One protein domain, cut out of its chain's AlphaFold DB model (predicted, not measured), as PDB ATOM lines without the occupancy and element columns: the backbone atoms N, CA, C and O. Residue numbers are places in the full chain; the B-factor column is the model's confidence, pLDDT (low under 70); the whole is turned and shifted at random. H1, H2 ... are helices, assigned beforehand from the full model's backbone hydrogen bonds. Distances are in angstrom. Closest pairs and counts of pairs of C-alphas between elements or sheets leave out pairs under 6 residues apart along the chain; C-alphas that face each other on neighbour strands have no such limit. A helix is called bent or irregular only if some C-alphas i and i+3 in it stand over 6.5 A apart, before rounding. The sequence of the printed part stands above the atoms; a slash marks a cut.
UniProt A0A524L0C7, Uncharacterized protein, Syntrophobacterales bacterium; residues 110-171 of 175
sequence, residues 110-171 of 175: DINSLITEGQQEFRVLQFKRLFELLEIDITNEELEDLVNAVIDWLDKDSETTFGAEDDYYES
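Overview. This is residues 110 to 171 of the 175 residues of an uncharacterized protein of Syntrophobacterales bacterium (UniProt A0A524L0C7). Two long helices, H2 and H3, run opposite ways and cross steeply and rather loosely, with the short helix H1 at the corner where H2 begins and H3 ends. After H3 a long link, residues 155 to 165, loops back towards H3 and leads to the one-turn helix H4, which touches no helix. The printed part has 62 residues with four named helices, in the order H1, H2, H3, H4, and no named strand; the class is all helix. The whole is compact, with a radius of gyration of the C-alphas of 12.1 A and spans of 32 by 28 by 17 A.

Arrangement. H1, residues 111 to 115, and H2, residues 120 to 133, touch only at the corner by their tight link; their closest C-alphas, those of Leu 114 and Gln 120, are 4.9 A apart. H1 also touches H3, residues 140 to 154, which meets it with residues 151 to 154 alone; the closest C-alphas, those of Ile 115 and Ile 151, are 6.3 A apart. H2 and H3 are close but not clearly touching, with the closest C-alphas, those of Val 124 and Val 147, 7.2 A apart, at a steep tilt of 48 degrees, opposite ways. H4, residues 166 to 169, is apart from H1, H2 and H3. In H2 and H3 every O i to N i+4 pair is within hydrogen-bond range; in H1 0 of 1 is, beside 1 of 2 O i to N i+3 pairs, and H4 is too short for an O i to N i+4 pair.

Along the chain. H1 begins at C-alpha 111, (101.874, 41.980, 73.982), and is 8.6 A long; it is neither bent nor irregular, but only just: C-alphas 112 and 115 are 6.4 A apart. H2 is 19.8 A long and H3 21.2 A. H4, 5.2 A long, ends at C-alpha 169, (85.816, 41.098, 63.072).

Size, cuts and confidence. The two C-alphas farthest apart, those of Gly 118 and Ser 171, are 32.9 A apart. The printed part has no cut; the link from H2 to H3 is short and that from H3 to H4 is long. The mean pLDDT of the printed part is 92.7, and no printed residue is under 70.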
ATOM      1  N   ASP A 110     105.014  43.112  77.174       93.44
ATOM      2  CA  ASP A 110     105.110  43.100  75.714       93.44
ATOM      3  C   ASP A 110     104.058  42.154  75.126       93.44
ATOM      4  O   ASP A 110     104.217  40.931  75.148       93.44
ATOM      5  N   ILE A 111     102.979  42.726  74.596       93.94
ATOM      6  CA  ILE A 111     101.874  41.980  73.982       93.94
ATOM      7  C   ILE A 111     102.354  41.223  72.735       93.94
ATOM      8  O   ILE A 111     101.929  40.093  72.511       93.94
ATOM      9  N   ASN A 112     103.317  41.767  71.984       94.19
ATOM     10  CA  ASN A 112     103.841  41.106  70.783       94.19
ATOM     11  C   ASN A 112     104.602  39.816  71.118       94.19
ATOM     12  O   ASN A 112     104.757  38.942  70.269       94.19
ATOM     13  N   SER A 113     105.058  39.663  72.365       94.44
ATOM     14  CA  SER A 113     105.751  38.454  72.804       94.44
ATOM     15  C   SER A 113     104.841  37.224  72.928       94.44
ATOM     16  O   SER A 113     105.354  36.114  73.087       94.44
ATOM     17  N   LEU A 114     103.515  37.390  72.823       94.00
ATOM     18  CA  LEU A 114     102.541  36.296  72.898       94.00
ATOM     19  C   LEU A 114     102.663  35.296  71.742       94.00
ATOM     20  O   LEU A 114     102.361  34.127  71.943       94.00
ATOM     21  N   ILE A 115     103.177  35.712  70.585       94.25
ATOM     22  CA  ILE A 115     103.416  34.830  69.429       94.25
ATOM     23  C   ILE A 115     104.879  34.369  69.316       94.25
ATOM     24  O   ILE A 115     105.269  33.714  68.349       94.25
ATOM     25  N   THR A 116     105.733  34.719  70.285       93.44
ATOM     26  CA  THR A 116     107.158  34.372  70.233       93.44
ATOM     27  C   THR A 116     107.370  32.889  70.533       93.44
ATOM     28  O   THR A 116     107.132  32.416  71.653       93.44
ATOM     29  N   GLU A 117     107.901  32.162  69.546       90.19
ATOM     30  CA  GLU A 117     108.224  30.740  69.666       90.19
ATOM     31  C   GLU A 117     109.108  30.449  70.891       90.19
ATOM     32  O   GLU A 117     110.108  31.119  71.161       90.19
ATOM     33  N   GLY A 118     108.728  29.426  71.661       90.75
ATOM     34  CA  GLY A 118     109.443  29.014  72.872       90.75
ATOM     35  C   GLY A 118     109.225  29.911  74.098       90.75
ATOM     36  O   GLY A 118     109.717  29.566  75.172       90.75
ATOM     37  N   GLN A 119     108.483  31.019  73.977       92.12
ATOM     38  CA  GLN A 119     108.115  31.890  75.104       92.12
ATOM     39  C   GLN A 119     106.604  32.009  75.322       92.12
ATOM     40  O   GLN A 119     106.191  32.322  76.437       92.12
ATOM     41  N   GLN A 120     105.795  31.738  74.295       92.19
ATOM     42  CA  GLN A 120     104.340  31.909  74.294       92.19
ATOM     43  C   GLN A 120     103.642  31.391  75.559       92.19
ATOM     44  O   GLN A 120     102.937  32.155  76.208       92.19
ATOM     45  N   GLU A 121     103.880  30.140  75.971       93.69
ATOM     46  CA  GLU A 121     103.229  29.560  77.160       93.69
ATOM     47  C   GLU A 121     103.481  30.403  78.421       93.69
ATOM     48  O   GLU A 121     102.556  30.738  79.163       93.69
ATOM     49  N   PHE A 122     104.729  30.824  78.635       95.00
ATOM     50  CA  PHE A 122     105.085  31.677  79.764       95.00
ATOM     51  C   PHE A 122     104.481  33.085  79.638       95.00
ATOM     52  O   PHE A 122     104.004  33.632  80.632       95.00
ATOM     53  N   ARG A 123     104.459  33.668  78.433       95.06
ATOM     54  CA  ARG A 123     103.890  35.007  78.186       95.06
ATOM     55  C   ARG A 123     102.379  35.043  78.382       95.06
ATOM     56  O   ARG A 123     101.881  35.967  79.021       95.06
ATOM     57  N   VAL A 124     101.671  34.005  77.947       95.12
ATOM     58  CA  VAL A 124     100.236  33.825  78.196       95.12
ATOM     59  C   VAL A 124      99.949  33.764  79.697       95.12
ATOM     60  O   VAL A 124      99.040  34.439  80.181       95.12
ATOM     61  N   LEU A 125     100.749  33.015  80.465       95.38
ATOM     62  CA  LEU A 125     100.599  32.965  81.923       95.38
ATOM     63  C   LEU A 125     100.853  34.329  82.579       95.38
ATOM     64  O   LEU A 125     100.111  34.711  83.483       95.38
ATOM     65  N   GLN A 126     101.864  35.082  82.129       95.25
ATOM     66  CA  GLN A 126     102.116  36.444  82.619       95.25
ATOM     67  C   GLN A 126     100.948  37.387  82.318       95.25
ATOM     68  O   GLN A 126     100.544  38.150  83.195       95.25
ATOM     69  N   PHE A 127     100.392  37.312  81.108       95.38
ATOM     70  CA  PHE A 127      99.258  38.127  80.685       95.38
ATOM     71  C   PHE A 127      98.025  37.854  81.549       95.38
ATOM     72  O   PHE A 127      97.472  38.775  82.144       95.38
ATOM     73  N   LYS A 128      97.655  36.580  81.729       94.94
ATOM     74  CA  LYS A 128      96.532  36.197  82.599       94.94
ATOM     75  C   LYS A 128      96.759  36.622  84.047       94.94
ATOM     76  O   LYS A 128      95.872  37.185  84.683       94.94
ATOM     77  N   ARG A 129      97.981  36.438  84.554       95.00
ATOM     78  CA  ARG A 129      98.341  36.858  85.912       95.00
ATOM     79  C   ARG A 129      98.226  38.369  86.106       95.00
ATOM     80  O   ARG A 129      97.875  38.807  87.199       95.00
ATOM     81  N   LEU A 130      98.518  39.168  85.080       95.12
ATOM     82  CA  LEU A 130      98.348  40.616  85.140       95.12
ATOM     83  C   LEU A 130      96.873  40.997  85.332       95.12
ATOM     84  O   LEU A 130      96.587  41.837  86.178       95.12
ATOM     85  N   PHE A 131      95.948  40.346  84.622       95.44
ATOM     86  CA  PHE A 131      94.507  40.581  84.785       95.44
ATOM     87  C   PHE A 131      94.031  40.273  86.206       95.44
ATOM     88  O   PHE A 131      93.298  41.068  86.794       95.44
ATOM     89  N   GLU A 132      94.513  39.172  86.789       93.88
ATOM     90  CA  GLU A 132      94.232  38.831  88.186       93.88
ATOM     91  C   GLU A 132      94.770  39.889  89.163       93.88
ATOM     92  O   GLU A 132      94.087  40.256  90.115       93.88
ATOM     93  N   LEU A 133      95.999  40.380  88.952       95.94
ATOM     94  CA  LEU A 133      96.630  41.383  89.822       95.94
ATOM     95  C   LEU A 133      95.968  42.759  89.729       95.94
ATOM     96  O   LEU A 133      95.993  43.512  90.701       95.94
ATOM     97  N   LEU A 134      95.415  43.089  88.564       96.19
ATOM     98  CA  LEU A 134      94.679  44.327  88.324       96.19
ATOM     99  C   LEU A 134      93.209  44.239  88.758       96.19
ATOM    100  O   LEU A 134      92.508  45.242  88.658       96.19
ATOM    101  N   GLU A 135      92.757  43.074  89.239       95.75
ATOM    102  CA  GLU A 135      91.375  42.822  89.666       95.75
ATOM    103  C   GLU A 135      90.349  43.191  88.580       95.75
ATOM    104  O   GLU A 135      89.297  43.771  88.854       95.75
ATOM    105  N   ILE A 136      90.666  42.872  87.320       95.62
ATOM    106  CA  ILE A 136      89.760  43.115  86.195       95.62
ATOM    107  C   ILE A 136      88.571  42.151  86.311       95.62
ATOM    108  O   ILE A 136      88.762  40.942  86.428       95.62
ATOM    109  N   ASP A 137      87.350  42.691  86.277       95.62
ATOM    110  CA  ASP A 137      86.104  41.914  86.317       95.62
ATOM    111  C   ASP A 137      85.882  41.206  84.973       95.62
ATOM    112  O   ASP A 137      85.269  41.747  84.054       95.62
ATOM    113  N   ILE A 138      86.478  40.022  84.846       95.88
ATOM    114  CA  ILE A 138      86.380  39.138  83.687       95.88
ATOM    115  C   ILE A 138      86.350  37.691  84.176       95.88
ATOM    116  O   ILE A 138      87.034  37.322  85.137       95.88
ATOM    117  N   THR A 139      85.542  36.848  83.542       95.75
ATOM    118  CA  THR A 139      85.546  35.418  83.852       95.75
ATOM    119  C   THR A 139      86.790  34.746  83.270       95.75
ATOM    120  O   THR A 139      87.396  35.226  82.314       95.75
ATOM    121  N   ASN A 140      87.176  33.592  83.822       93.56
ATOM    122  CA  ASN A 140      88.304  32.838  83.273       93.56
ATOM    123  C   ASN A 140      88.065  32.422  81.813       93.56
ATOM    124  O   ASN A 140      89.016  32.387  81.051       93.56
ATOM    125  N   GLU A 141      86.823  32.117  81.428       94.12
ATOM    126  CA  GLU A 141      86.473  31.742  80.052       94.12
ATOM    127  C   GLU A 141      86.657  32.928  79.094       94.12
ATOM    128  O   GLU A 141      87.387  32.815  78.118       94.12
ATOM    129  N   GLU A 142      86.130  34.103  79.446       94.94
ATOM    130  CA  GLU A 142      86.317  35.325  78.653       94.94
ATOM    131  C   GLU A 142      87.794  35.740  78.547       94.94
ATOM    132  O   GLU A 142      88.223  36.262  77.520       94.94
ATOM    133  N   LEU A 143      88.593  35.514  79.596       95.44
ATOM    134  CA  LEU A 143      90.026  35.803  79.573       95.44
ATOM    135  C   LEU A 143      90.803  34.829  78.675       95.44
ATOM    136  O   LEU A 143      91.756  35.241  78.015       95.44
ATOM    137  N   GLU A 144      90.420  33.550  78.648       94.94
ATOM    138  CA  GLU A 144      90.966  32.579  77.690       94.94
ATOM    139  C   GLU A 144      90.638  32.996  76.253       94.94
ATOM    140  O   GLU A 144      91.542  33.072  75.421       94.94
ATOM    141  N   ASP A 145      89.379  33.344  75.985       94.19
ATOM    142  CA  ASP A 145      88.930  33.792  74.665       94.19
ATOM    143  C   ASP A 145      89.656  35.068  74.220       94.19
ATOM    144  O   ASP A 145      90.108  35.157  73.080       94.19
ATOM    145  N   LEU A 146      89.848  36.031  75.130       94.81
ATOM    146  CA  LEU A 146      90.600  37.255  74.857       94.81
ATOM    147  C   LEU A 146      92.057  36.963  74.491       94.81
ATOM    148  O   LEU A 146      92.577  37.544  73.543       94.81
ATOM    149  N   VAL A 147      92.734  36.092  75.241       95.19
ATOM    150  CA  VAL A 147      94.134  35.744  74.959       95.19
ATOM    151  C   VAL A 147      94.261  35.101  73.586       95.19
ATOM    152  O   VAL A 147      95.168  35.453  72.837       95.19
ATOM    153  N   ASN A 148      93.350  34.191  73.258       94.44
ATOM    154  CA  ASN A 148      93.322  33.535  71.962       94.44
ATOM    155  C   ASN A 148      93.061  34.534  70.826       94.44
ATOM    156  O   ASN A 148      93.813  34.561  69.863       94.44
ATOM    157  N   ALA A 149      92.085  35.434  70.982       94.88
ATOM    158  CA  ALA A 149      91.821  36.486  70.000       94.88
ATOM    159  C   ALA A 149      93.011  37.448  69.821       94.88
ATOM    160  O   ALA A 149      93.261  37.930  68.724       94.88
ATOM    161  N   VAL A 150      93.772  37.735  70.886       95.12
ATOM    162  CA  VAL A 150      95.001  38.541  70.783       95.12
ATOM    163  C   VAL A 150      96.106  37.783  70.044       95.12
ATOM    164  O   VAL A 150      96.890  38.414  69.345       95.12
ATOM    165  N   ILE A 151      96.201  36.462  70.205       94.50
ATOM    166  CA  ILE A 151      97.174  35.636  69.480       94.50
ATOM    167  C   ILE A 151      96.847  35.623  67.984       94.50
ATOM    168  O   ILE A 151      97.730  35.993  67.214       94.50
ATOM    169  N   ASP A 152      95.600  35.311  67.619       94.50
ATOM    170  CA  ASP A 152      95.113  35.317  66.229       94.50
ATOM    171  C   ASP A 152      95.346  36.706  65.590       94.50
ATOM    172  O   ASP A 152      95.956  36.835  64.536       94.50
ATOM    173  N   TRP A 153      95.028  37.796  66.306       94.38
ATOM    174  CA  TRP A 153      95.284  39.163  65.820       94.38
ATOM    175  C   TRP A 153      96.765  39.464  65.518       94.38
ATOM    176  O   TRP A 153      97.085  40.329  64.696       94.38
ATOM    177  N   LEU A 154      97.688  38.846  66.258       94.06
ATOM    178  CA  LEU A 154      99.124  39.120  66.151       94.06
ATOM    179  C   LEU A 154      99.828  38.237  65.130       94.06
ATOM    180  O   LEU A 154     100.904  38.617  64.650       94.06
ATOM    181  N   ASP A 155      99.301  37.044  64.878       92.75
ATOM    182  CA  ASP A 155      99.934  36.109  63.975       92.75
ATOM    183  C   ASP A 155      99.761  36.537  62.503       92.75
ATOM    184  O   ASP A 155      99.431  37.680  62.178       92.75
ATOM    185  N   LYS A 156     100.215  35.687  61.583       91.06
ATOM    186  CA  LYS A 156     100.246  36.017  60.149       91.06
ATOM    187  C   LYS A 156      99.227  35.240  59.343       91.06
ATOM    188  O   LYS A 156      99.161  35.471  58.131       91.06
ATOM    189  N   ASP A 157      98.612  34.236  59.946       89.31
ATOM    190  CA  ASP A 157      97.683  33.387  59.242       89.31
ATOM    191  C   ASP A 157      96.258  33.899  59.453       89.31
ATOM    192  O   ASP A 157      96.046  35.104  59.567       89.31
ATOM    193  N   SER A 158      95.281  33.040  59.225       86.31
ATOM    194  CA  SER A 158      93.861  33.387  59.340       86.31
ATOM    195  C   SER A 158      93.090  32.163  59.836       86.31
ATOM    196  O   SER A 158      91.916  31.966  59.511       86.31
ATOM    197  N   GLU A 159      93.796  31.242  60.498       86.06
ATOM    198  CA  GLU A 159      93.311  29.925  60.877       86.06
ATOM    199  C   GLU A 159      92.926  29.937  62.354       86.06
ATOM    200  O   GLU A 159      93.742  29.689  63.236       86.06
ATOM    201  N   THR A 160      91.640  30.115  62.644       82.12
ATOM    202  CA  THR A 160      91.181  30.105  64.036       82.12
ATOM    203  C   THR A 160      90.739  28.709  64.495       82.12
ATOM    204  O   THR A 160      89.955  28.016  63.837       82.12
ATOM    205  N   THR A 161      91.230  28.269  65.660       72.88
ATOM    206  CA  THR A 161      90.715  27.068  66.363       72.88
ATOM    207  C   THR A 161      89.904  27.466  67.595       72.88
ATOM    208  O   THR A 161      88.818  26.935  67.836       72.88
ATOM    209  N   PHE A 162      90.447  28.402  68.364       75.00
ATOM    210  CA  PHE A 162      89.827  29.112  69.472       75.00
ATOM    211  C   PHE A 162      90.413  30.516  69.378       75.00
ATOM    212  O   PHE A 162      91.635  30.606  69.372       75.00
ATOM    213  N   GLY A 163      89.585  31.554  69.255       84.44
ATOM    214  CA  GLY A 163      90.052  32.912  68.979       84.44
ATOM    215  C   GLY A 163      89.125  33.657  68.020       84.44
ATOM    216  O   GLY A 163      87.920  33.382  67.978       84.44
ATOM    217  N   ALA A 164      89.674  34.640  67.316       90.44
ATOM    218  CA  ALA A 164      88.919  35.545  66.466       90.44
ATOM    219  C   ALA A 164      89.780  36.036  65.300       90.44
ATOM    220  O   ALA A 164      90.869  36.553  65.510       90.44
ATOM    221  N   GLU A 165      89.236  35.918  64.092       93.12
ATOM    222  CA  GLU A 165      89.876  36.284  62.825       93.12
ATOM    223  C   GLU A 165      88.939  37.174  61.997       93.12
ATOM    224  O   GLU A 165      87.897  37.617  62.493       93.12
ATOM    225  N   ASP A 166      89.276  37.409  60.728       91.44
ATOM    226  CA  ASP A 166      88.484  38.183  59.760       91.44
ATOM    227  C   ASP A 166      86.971  37.910  59.856       91.44
ATOM    228  O   ASP A 166      86.187  38.842  60.031       91.44
ATOM    229  N   ASP A 167      86.548  36.638  59.844       90.00
ATOM    230  CA  ASP A 167      85.130  36.241  59.926       90.00
ATOM    231  C   ASP A 167      84.415  36.814  61.165       90.00
ATOM    232  O   ASP A 167      83.230  37.161  61.112       90.00
ATOM    233  N   TYR A 168      85.120  36.901  62.296       91.31
ATOM    234  CA  TYR A 168      84.587  37.487  63.520       91.31
ATOM    235  C   TYR A 168      84.567  39.013  63.428       91.31
ATOM    236  O   TYR A 168      83.519  39.619  63.667       91.31
ATOM    237  N   TYR A 169      85.691  39.639  63.071       93.06
ATOM    238  CA  TYR A 169      85.816  41.098  63.072       93.06
ATOM    239  C   TYR A 169      84.926  41.764  62.013       93.06
ATOM    240  O   TYR A 169      84.295  42.779  62.300       93.06
ATOM    241  N   GLU A 170      84.762  41.148  60.840       93.75
ATOM    242  CA  GLU A 170      83.848  41.623  59.793       93.75
ATOM    243  C   GLU A 170      82.365  41.485  60.173       93.75
ATOM    244  O   GLU A 170      81.503  42.156  59.599       93.75
ATOM    245  N   SER A 171      82.041  40.618  61.138       93.75
ATOM    246  CA  SER A 171      80.666  40.428  61.616       93.75
ATOM    247  C   SER A 171      80.194  41.522  62.584       93.75
ATOM    248  O   SER A 171      79.002  41.585  62.909       93.75
TER     249      SER A 171